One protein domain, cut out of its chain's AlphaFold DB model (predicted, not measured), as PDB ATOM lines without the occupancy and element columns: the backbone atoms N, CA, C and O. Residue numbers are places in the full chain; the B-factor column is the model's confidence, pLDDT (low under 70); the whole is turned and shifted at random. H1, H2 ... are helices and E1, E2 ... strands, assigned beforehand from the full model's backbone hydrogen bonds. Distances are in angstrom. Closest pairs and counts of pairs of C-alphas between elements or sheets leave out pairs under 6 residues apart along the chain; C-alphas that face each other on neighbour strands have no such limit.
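What this domain is: This is residues 30 to 94 of the 94 residues of an uncharacterized protein of Erysipelotrichaceae bacterium (UniProt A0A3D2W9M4). One long helix, H1, runs beside a two-stranded hairpin, E1 and E2, and its first part, residues 30 to 38, also reaches a small three-stranded sheet, E3 E4 E5. The 65 printed residues include, in order, H1 and E1 to E5, a mixed class; both sheets are antiparallel, and E3 E4 E5 is a meander, each strand the antiparallel neighbour of the one before. The whole is compact, radius of gyration of the C-alphas 11.3 A, yet elongated, 36 by 20 by 16 A.

Where its parts are: Find C-alpha 30 at (15.818, -27.010, -52.861); from there H1 runs 26.3 A to residue 47. Next come E1, residues 51 to 55, E2, 58 to 62, E3, 72 to 75, E4, 81 to 84, and E5, 91 to 93, ending at C-alpha 93 (15.447, -28.432, -43.177).

How they stand to each other: In H1, 12 of 14 O i to N i+4 pairs are within hydrogen-bond range. Its closest C-alphas to E1 are Ala 44 and Arg 51, 5.5 A. Within range are N 53 and O 60, 2.8 A, in hairpin E1 and E2; N 74 and O 82, 2.8 A, in hairpin E3 and E4; N 83 and O 92, 2.9 A, in hairpin E4 and E5. H1 only grazes sheet E3 E4 E5.

The domain as a whole: The printed part has no cut and no long link. Residue 30 alone is under pLDDT 70.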
ATOM      1  N   ARG A  30      15.406 -26.644 -54.221       66.81
ATOM      2  CA  ARG A  30      15.818 -27.010 -52.861       66.81
ATOM      3  C   ARG A  30      17.336 -27.056 -52.670       66.81
ATOM      4  O   ARG A  30      17.784 -26.769 -51.562       66.81
ATOM      5  N   ARG A  31      18.132 -27.456 -53.670       71.94
ATOM      6  CA  ARG A  31      19.603 -27.471 -53.528       71.94
ATOM      7  C   ARG A  31      20.220 -26.125 -53.870       71.94
ATOM      8  O   ARG A  31      21.203 -25.748 -53.244       71.94
ATOM      9  N   ILE A  32      19.627 -25.396 -54.813       81.69
ATOM     10  CA  ILE A  32      20.117 -24.083 -55.239       81.69
ATOM     11  C   ILE A  32      19.758 -23.013 -54.200       81.69
ATOM     12  O   ILE A  32      20.589 -22.161 -53.887       81.69
ATOM     13  N   PHE A  33      18.561 -23.087 -53.602       89.31
ATOM     14  CA  PHE A  33      18.066 -22.078 -52.665       89.31
ATOM     15  C   PHE A  33      19.033 -21.806 -51.502       89.31
ATOM     16  O   PHE A  33      19.378 -20.642 -51.321       89.31
ATOM     17  N   PRO A  34      19.529 -22.806 -50.734       91.06
ATOM     18  CA  PRO A  34      20.433 -22.542 -49.617       91.06
ATOM     19  C   PRO A  34      21.723 -21.839 -50.040       91.06
ATOM     20  O   PRO A  34      22.190 -20.952 -49.333       91.06
ATOM     21  N   ALA A  35      22.283 -22.198 -51.198       91.00
ATOM     22  CA  ALA A  35      23.507 -21.583 -51.700       91.00
ATOM     23  C   ALA A  35      23.278 -20.111 -52.075       91.00
ATOM     24  O   ALA A  35      24.014 -19.238 -51.617       91.00
ATOM     25  N   CYS A  36      22.228 -19.820 -52.847       92.12
ATOM     26  CA  CYS A  36      21.884 -18.450 -53.231       92.12
ATOM     27  C   CYS A  36      21.479 -17.592 -52.025       92.12
ATOM     28  O   CYS A  36      21.857 -16.425 -51.945       92.12
ATOM     29  N   TYR A  37      20.765 -18.182 -51.065       94.88
ATOM     30  CA  TYR A  37      20.394 -17.541 -49.808       94.88
ATOM     31  C   TYR A  37      21.630 -17.111 -49.009       94.88
ATOM     32  O   TYR A  37      21.737 -15.952 -48.612       94.88
ATOM     33  N   LEU A  38      22.578 -18.033 -48.796       94.75
ATOM     34  CA  LEU A  38      23.802 -17.754 -48.043       94.75
ATOM     35  C   LEU A  38      24.699 -16.755 -48.771       94.75
ATOM     36  O   LEU A  38      25.319 -15.915 -48.123       94.75
ATOM     37  N   LEU A  39      24.737 -16.802 -50.104       95.62
ATOM     38  CA  LEU A  39      25.452 -15.810 -50.898       95.62
ATOM     39  C   LEU A  39      24.873 -14.409 -50.662       95.62
ATOM     40  O   LEU A  39      25.613 -13.526 -50.235       95.62
ATOM     41  N   ALA A  40      23.562 -14.223 -50.840       95.38
ATOM     42  CA  ALA A  40      22.912 -12.929 -50.624       95.38
ATOM     43  C   ALA A  40      23.085 -12.417 -49.182       95.38
ATOM     44  O   ALA A  40      23.326 -11.227 -48.970       95.38
ATOM     45  N   GLN A  41      23.027 -13.322 -48.198       96.69
ATOM     46  CA  GLN A  41      23.310 -13.009 -46.799       96.69
ATOM     47  C   GLN A  41      24.757 -12.531 -46.606       96.69
ATOM     48  O   GLN A  41      24.994 -11.512 -45.961       96.69
ATOM     49  N   SER A  42      25.727 -13.246 -47.183       96.44
ATOM     50  CA  SER A  42      27.147 -12.894 -47.087       96.44
ATOM     51  C   SER A  42      27.468 -11.567 -47.773       96.44
ATOM     52  O   SER A  42      28.265 -10.791 -47.254       96.44
ATOM     53  N   GLU A  43      26.806 -11.257 -48.890       96.88
ATOM     54  CA  GLU A  43      26.951  -9.982 -49.591       96.88
ATOM     55  C   GLU A  43      26.406  -8.817 -48.760       96.88
ATOM     56  O   GLU A  43      27.027  -7.755 -48.733       96.88
ATOM     57  N   ALA A  44      25.286  -9.007 -48.052       96.56
ATOM     58  CA  ALA A  44      24.742  -7.997 -47.143       96.56
ATOM     59  C   ALA A  44      25.731  -7.673 -46.012       96.56
ATOM     60  O   ALA A  44      26.007  -6.506 -45.747       96.56
ATOM     61  N   ILE A  45      26.341  -8.709 -45.422       96.44
ATOM     62  CA  ILE A  45      27.373  -8.570 -44.382       96.44
ATOM     63  C   ILE A  45      28.619  -7.873 -44.941       96.44
ATOM     64  O   ILE A  45      29.101  -6.898 -44.369       96.44
ATOM     65  N   ALA A  46      29.137  -8.355 -46.074       97.38
ATOM     66  CA  ALA A  46      30.377  -7.858 -46.663       97.38
ATOM     67  C   ALA A  46      30.268  -6.397 -47.118       97.38
ATOM     68  O   ALA A  46      31.228  -5.641 -46.996       97.38
ATOM     69  N   SER A  47      29.102  -6.000 -47.635       96.81
ATOM     70  CA  SER A  47      28.843  -4.622 -48.060       96.81
ATOM     71  C   SER A  47      28.323  -3.721 -46.939       96.81
ATOM     72  O   SER A  47      28.312  -2.507 -47.119       96.81
ATOM     73  N   SER A  48      27.911  -4.282 -45.793       95.69
ATOM     74  CA  SER A  48      27.206  -3.558 -44.722       95.69
ATOM     75  C   SER A  48      25.997  -2.770 -45.244       95.69
ATOM     76  O   SER A  48      25.694  -1.671 -44.778       95.69
ATOM     77  N   LEU A  49      25.305  -3.333 -46.236       95.50
ATOM     78  CA  LEU A  49      24.112  -2.758 -46.847       95.50
ATOM     79  C   LEU A  49      22.978  -3.787 -46.830       95.50
ATOM     80  O   LEU A  49      23.229  -4.985 -46.991       95.50
ATOM     81  N   PRO A  50      21.721  -3.346 -46.654       95.25
ATOM     82  CA  PRO A  50      20.579  -4.240 -46.752       95.25
ATOM     83  C   PRO A  50      20.497  -4.853 -48.153       95.25
ATOM     84  O   PRO A  50      20.816  -4.202 -49.154       95.25
ATOM     85  N   ARG A  51      20.048  -6.108 -48.225       95.38
ATOM     86  CA  ARG A  51      19.941  -6.850 -49.482       95.38
ATOM     87  C   ARG A  51      18.671  -7.674 -49.537       95.38
ATOM     88  O   ARG A  51      18.310  -8.355 -48.579       95.38
ATOM     89  N   ASP A  52      18.048  -7.655 -50.705       94.81
ATOM     90  CA  ASP A  52      16.845  -8.421 -50.986       94.81
ATOM     91  C   ASP A  52      17.198  -9.634 -51.841       94.81
ATOM     92  O   ASP A  52      17.904  -9.532 -52.846       94.81
ATOM     93  N   PHE A  53      16.690 -10.793 -51.440       93.12
ATOM     94  CA  PHE A  53      16.833 -12.040 -52.172       93.12
ATOM     95  C   PHE A  53      15.461 -12.520 -52.636       93.12
ATOM     96  O   PHE A  53      14.616 -12.924 -51.832       93.12
ATOM     97  N   ALA A  54      15.233 -12.462 -53.947       91.00
ATOM     98  CA  ALA A  54      14.016 -12.960 -54.569       91.00
ATOM     99  C   ALA A  54      14.089 -14.485 -54.725       91.00
ATOM    100  O   ALA A  54      14.951 -15.014 -55.423       91.00
ATOM    101  N   SER A  55      13.159 -15.181 -54.081       87.06
ATOM    102  CA  SER A  55      12.911 -16.611 -54.249       87.06
ATOM    103  C   SER A  55      11.581 -16.820 -54.976       87.06
ATOM    104  O   SER A  55      10.703 -15.955 -54.947       87.06
ATOM    105  N   ALA A  56      11.389 -17.999 -55.571       82.62
ATOM    106  CA  ALA A  56      10.132 -18.400 -56.210       82.62
ATOM    107  C   ALA A  56       8.908 -18.287 -55.276       82.62
ATOM    108  O   ALA A  56       7.775 -18.179 -55.732       82.62
ATOM    109  N   GLN A  57       9.136 -18.295 -53.959       86.31
ATOM    110  CA  GLN A  57       8.090 -18.297 -52.933       86.31
ATOM    111  C   GLN A  57       7.998 -16.974 -52.155       86.31
ATOM    112  O   GLN A  57       7.264 -16.887 -51.173       86.31
ATOM    113  N   GLY A  58       8.743 -15.945 -52.573       87.75
ATOM    114  CA  GLY A  58       8.714 -14.616 -51.964       87.75
ATOM    115  C   GLY A  58      10.084 -13.953 -51.864       87.75
ATOM    116  O   GLY A  58      11.106 -14.523 -52.239       87.75
ATOM    117  N   VAL A  59      10.101 -12.732 -51.333       92.38
ATOM    118  CA  VAL A  59      11.331 -11.957 -51.126       92.38
ATOM    119  C   VAL A  59      11.780 -12.078 -49.674       92.38
ATOM    120  O   VAL A  59      10.984 -11.942 -48.743       92.38
ATOM    121  N   ILE A  60      13.069 -12.344 -49.489       94.38
ATOM    122  CA  ILE A  60      13.731 -12.380 -48.189       94.38
ATOM    123  C   ILE A  60      14.561 -11.110 -48.058       94.38
ATOM    124  O   ILE A  60      15.386 -10.815 -48.917       94.38
ATOM    125  N   HIS A  61      14.342 -10.376 -46.971       95.31
ATOM    126  CA  HIS A  61      15.023  -9.114 -46.696       95.31
ATOM    127  C   HIS A  61      16.101  -9.316 -45.631       95.31
ATOM    128  O   HIS A  61      15.775  -9.615 -44.473       95.31
ATOM    129  N   PHE A  62      17.358  -9.111 -46.018       96.75
ATOM    130  CA  PHE A  62      18.511  -9.059 -45.127       96.75
ATOM    131  C   PHE A  62      18.832  -7.607 -44.767       96.75
ATOM    132  O   PHE A  62      18.801  -6.724 -45.625       96.75
ATOM    133  N   ASN A  63      19.151  -7.348 -43.502       96.31
ATOM    134  CA  ASN A  63      19.740  -6.071 -43.100       96.31
ATOM    135  C   ASN A  63      21.263  -6.059 -43.334       96.31
ATOM    136  O   ASN A  63      21.844  -7.059 -43.751       96.31
ATOM    137  N   GLU A  64      21.912  -4.946 -43.009       96.19
ATOM    138  CA  GLU A  64      23.364  -4.745 -43.109       96.19
ATOM    139  C   GLU A  64      24.212  -5.752 -42.309       96.19
ATOM    140  O   GLU A  64      25.392  -5.930 -42.590       96.19
ATOM    141  N   ASN A  65      23.613  -6.453 -41.343       96.25
ATOM    142  CA  ASN A  65      24.263  -7.508 -40.562       96.25
ATOM    143  C   ASN A  65      23.965  -8.919 -41.103       96.25
ATOM    144  O   ASN A  65      24.283  -9.908 -40.447       96.25
ATOM    145  N   GLY A  66      23.294  -9.039 -42.254       94.38
ATOM    146  CA  GLY A  66      22.845 -10.319 -42.806       94.38
ATOM    147  C   GLY A  66      21.681 -10.958 -42.043       94.38
ATOM    148  O   GLY A  66      21.373 -12.129 -42.258       94.38
ATOM    149  N   ASN A  67      21.016 -10.224 -41.149       96.69
ATOM    150  CA  ASN A  67      19.884 -10.739 -40.390       96.69
ATOM    151  C   ASN A  67      18.582 -10.610 -41.180       96.69
ATOM    152  O   ASN A  67      18.303  -9.581 -41.800       96.69
ATOM    153  N   VAL A  68      17.745 -11.637 -41.090       95.62
ATOM    154  CA  VAL A  68      16.420 -11.675 -41.697       95.62
ATOM    155  C   VAL A  68      15.400 -10.993 -40.789       95.62
ATOM    156  O   VAL A  68      15.279 -11.309 -39.602       95.62
ATOM    157  N   ARG A  69      14.610 -10.083 -41.367       89.38
ATOM    158  CA  ARG A  69      13.599  -9.286 -40.642       89.38
ATOM    159  C   ARG A  69      12.276 -10.017 -40.388       89.38
ATOM    160  O   ARG A  69      11.468  -9.547 -39.592       89.38
ATOM    161  N   LYS A  70      12.030 -11.138 -41.071       90.75
ATOM    162  CA  LYS A  70      10.793 -11.921 -40.969       90.75
ATOM    163  C   LYS A  70      11.072 -13.416 -41.124       90.75
ATOM    164  O   LYS A  70      11.675 -13.828 -42.107       90.75
ATOM    165  N   ALA A  71      10.585 -14.224 -40.185       92.50
ATOM    166  CA  ALA A  71      10.628 -15.675 -40.332       92.50
ATOM    167  C   ALA A  71       9.771 -16.135 -41.525       92.50
ATOM    168  O   ALA A  71       8.732 -15.544 -41.830       92.50
ATOM    169  N   GLY A  72      10.198 -17.210 -42.181       92.69
ATOM    170  CA  GLY A  72       9.543 -17.741 -43.373       92.69
ATOM    171  C   GLY A  72       9.560 -19.260 -43.401       92.69
ATOM    172  O   GLY A  72      10.339 -19.908 -42.707       92.69
ATOM    173  N   THR A  73       8.678 -19.856 -44.193       93.50
ATOM    174  CA  THR A  73       8.721 -21.292 -44.479       93.50
ATOM    175  C   THR A  73       8.539 -21.490 -45.967       93.50
ATOM    176  O   THR A  73       7.580 -20.992 -46.549       93.50
ATOM    177  N   LEU A  74       9.480 -22.213 -46.560       90.56
ATOM    178  CA  LEU A  74       9.445 -22.610 -47.952       90.56
ATOM    179  C   LEU A  74       8.862 -24.009 -48.064       90.56
ATOM    180  O   LEU A  74       9.245 -24.906 -47.307       90.56
ATOM    181  N   HIS A  75       7.952 -24.185 -49.011       89.69
ATOM    182  CA  HIS A  75       7.231 -25.421 -49.277       89.69
ATOM    183  C   HIS A  75       7.660 -25.982 -50.629       89.69
ATOM    184  O   HIS A  75       7.469 -25.335 -51.652       89.69
ATOM    185  N   PHE A  76       8.235 -27.181 -50.654       85.19
ATOM    186  CA  PHE A  76       8.674 -27.823 -51.895       85.19
ATOM    187  C   PHE A  76       7.643 -28.857 -52.372       85.19
ATOM    188  O   PHE A  76       6.892 -29.402 -51.560       85.19
ATOM    189  N   SER A  77       7.617 -29.144 -53.681       82.12
ATOM    190  CA  SER A  77       6.664 -30.081 -54.313       82.12
ATOM    191  C   SER A  77       6.664 -31.468 -53.664       82.12
ATOM    192  O   SER A  77       5.617 -32.084 -53.496       82.12
ATOM    193  N   ASN A  78       7.833 -31.922 -53.209       80.56
ATOM    194  CA  ASN A  78       8.038 -33.201 -52.528       80.56
ATOM    195  C   ASN A  78       7.595 -33.224 -51.048       80.56
ATOM    196  O   ASN A  78       7.961 -34.139 -50.309       80.56
ATOM    197  N   GLY A  79       6.867 -32.205 -50.580       80.88
ATOM    198  CA  GLY A  79       6.338 -32.111 -49.216       80.88
ATOM    199  C   GLY A  79       7.355 -31.699 -48.146       80.88
ATOM    200  O   GLY A  79       6.957 -31.423 -47.010       80.88
ATOM    201  N   ARG A  80       8.646 -31.607 -48.490       85.00
ATOM    202  CA  ARG A  80       9.691 -31.095 -47.591       85.00
ATOM    203  C   ARG A  80       9.575 -29.589 -47.427       85.00
ATOM    204  O   ARG A  80       9.005 -28.889 -48.269       85.00
ATOM    205  N   LYS A  81      10.148 -29.079 -46.339       90.81
ATOM    206  CA  LYS A  81      10.089 -27.662 -45.986       90.81
ATOM    207  C   LYS A  81      11.457 -27.145 -45.562       90.81
ATOM    208  O   LYS A  81      12.273 -27.872 -45.003       90.81
ATOM    209  N   ILE A  82      11.710 -25.869 -45.817       91.81
ATOM    210  CA  ILE A  82      12.842 -25.154 -45.216       91.81
ATOM    211  C   ILE A  82      12.270 -24.004 -44.405       91.81
ATOM    212  O   ILE A  82      11.565 -23.155 -44.942       91.81
ATOM    213  N   VAL A  83      12.556 -23.987 -43.108       93.31
ATOM    214  CA  VAL A  83      12.164 -22.899 -42.213       93.31
ATOM    215  C   VAL A  83      13.324 -21.917 -42.106       93.31
ATOM    216  O   VAL A  83      14.457 -22.325 -41.862       93.31
ATOM    217  N   ILE A  84      13.028 -20.636 -42.297       94.94
ATOM    218  CA  ILE A  84      13.951 -19.515 -42.132       94.94
ATOM    219  C   ILE A  84      13.609 -18.857 -40.798       94.94
ATOM    220  O   ILE A  84      12.515 -18.310 -40.635       94.94
ATOM    221  N   GLU A  85      14.519 -18.933 -39.832       94.25
ATOM    222  CA  GLU A  85      14.318 -18.329 -38.514       94.25
ATOM    223  C   GLU A  85      14.553 -16.812 -38.528       94.25
ATOM    224  O   GLU A  85      15.340 -16.283 -39.313       94.25
ATOM    225  N   LEU A  86      13.867 -16.103 -37.629       93.88
ATOM    226  CA  LEU A  86      14.050 -14.665 -37.428       93.88
ATOM    227  C   LEU A  86      15.446 -14.361 -36.853       93.88
ATOM    228  O   LEU A  86      15.987 -15.147 -36.075       93.88
ATOM    229  N   GLY A  87      16.006 -13.194 -37.179       93.38
ATOM    230  CA  GLY A  87      17.317 -12.779 -36.680       93.38
ATOM    231  C   GLY A  87      18.409 -13.314 -37.592       93.38
ATOM    232  O   GLY A  87      18.442 -12.935 -38.754       93.38
ATOM    233  N   GLY A  88      19.255 -14.226 -37.111       91.31
ATOM    234  CA  GLY A  88      20.388 -14.760 -37.886       91.31
ATOM    235  C   GLY A  88      20.024 -15.494 -39.184       91.31
ATOM    236  O   GLY A  88      20.915 -15.877 -39.936       91.31
ATOM    237  N   GLY A  89      18.734 -15.717 -39.466       92.38
ATOM    238  CA  GLY A  89      18.306 -16.302 -40.733       92.38
ATOM    239  C   GLY A  89      18.663 -17.782 -40.861       92.38
ATOM    240  O   GLY A  89      18.930 -18.258 -41.963       92.38
ATOM    241  N   ARG A  90      18.729 -18.518 -39.745       93.62
ATOM    242  CA  ARG A  90      19.110 -19.935 -39.759       93.62
ATOM    243  C   ARG A  90      18.123 -20.740 -40.605       93.62
ATOM    244  O   ARG A  90      16.911 -20.639 -40.415       93.62
ATOM    245  N   LEU A  91      18.662 -21.563 -41.503       93.38
ATOM    246  CA  LEU A  91      17.890 -22.492 -42.324       93.38
ATOM    247  C   LEU A  91      17.726 -23.830 -41.594       93.38
ATOM    248  O   LEU A  91      18.711 -24.498 -41.281       93.38
ATOM    249  N   VAL A  92      16.484 -24.246 -41.357       92.19
ATOM    250  CA  VAL A  92      16.143 -25.546 -40.761       92.19
ATOM    251  C   VAL A  92      15.420 -26.393 -41.802       92.19
ATOM    252  O   VAL A  92      14.305 -26.070 -42.210       92.19
ATOM    253  N   LEU A  93      16.049 -27.486 -42.236       88.38
ATOM    254  CA  LEU A  93      15.447 -28.432 -43.177       88.38
ATOM    255  C   LEU A  93      14.509 -29.387 -42.427       88.38
ATOM    256  O   LEU A  93      14.923 -30.008 -41.449       88.38
ATOM    257  N   ARG A  94      13.262 -29.503 -42.890       81.62
ATOM    258  CA  ARG A  94      12.229 -30.392 -42.346       81.62
ATOM    259  C   ARG A  94      11.577 -31.238 -43.434       81.62
ATOM    260  O   ARG A  94      11.530 -30.795 -44.606       81.62
TER     261      ARG A  94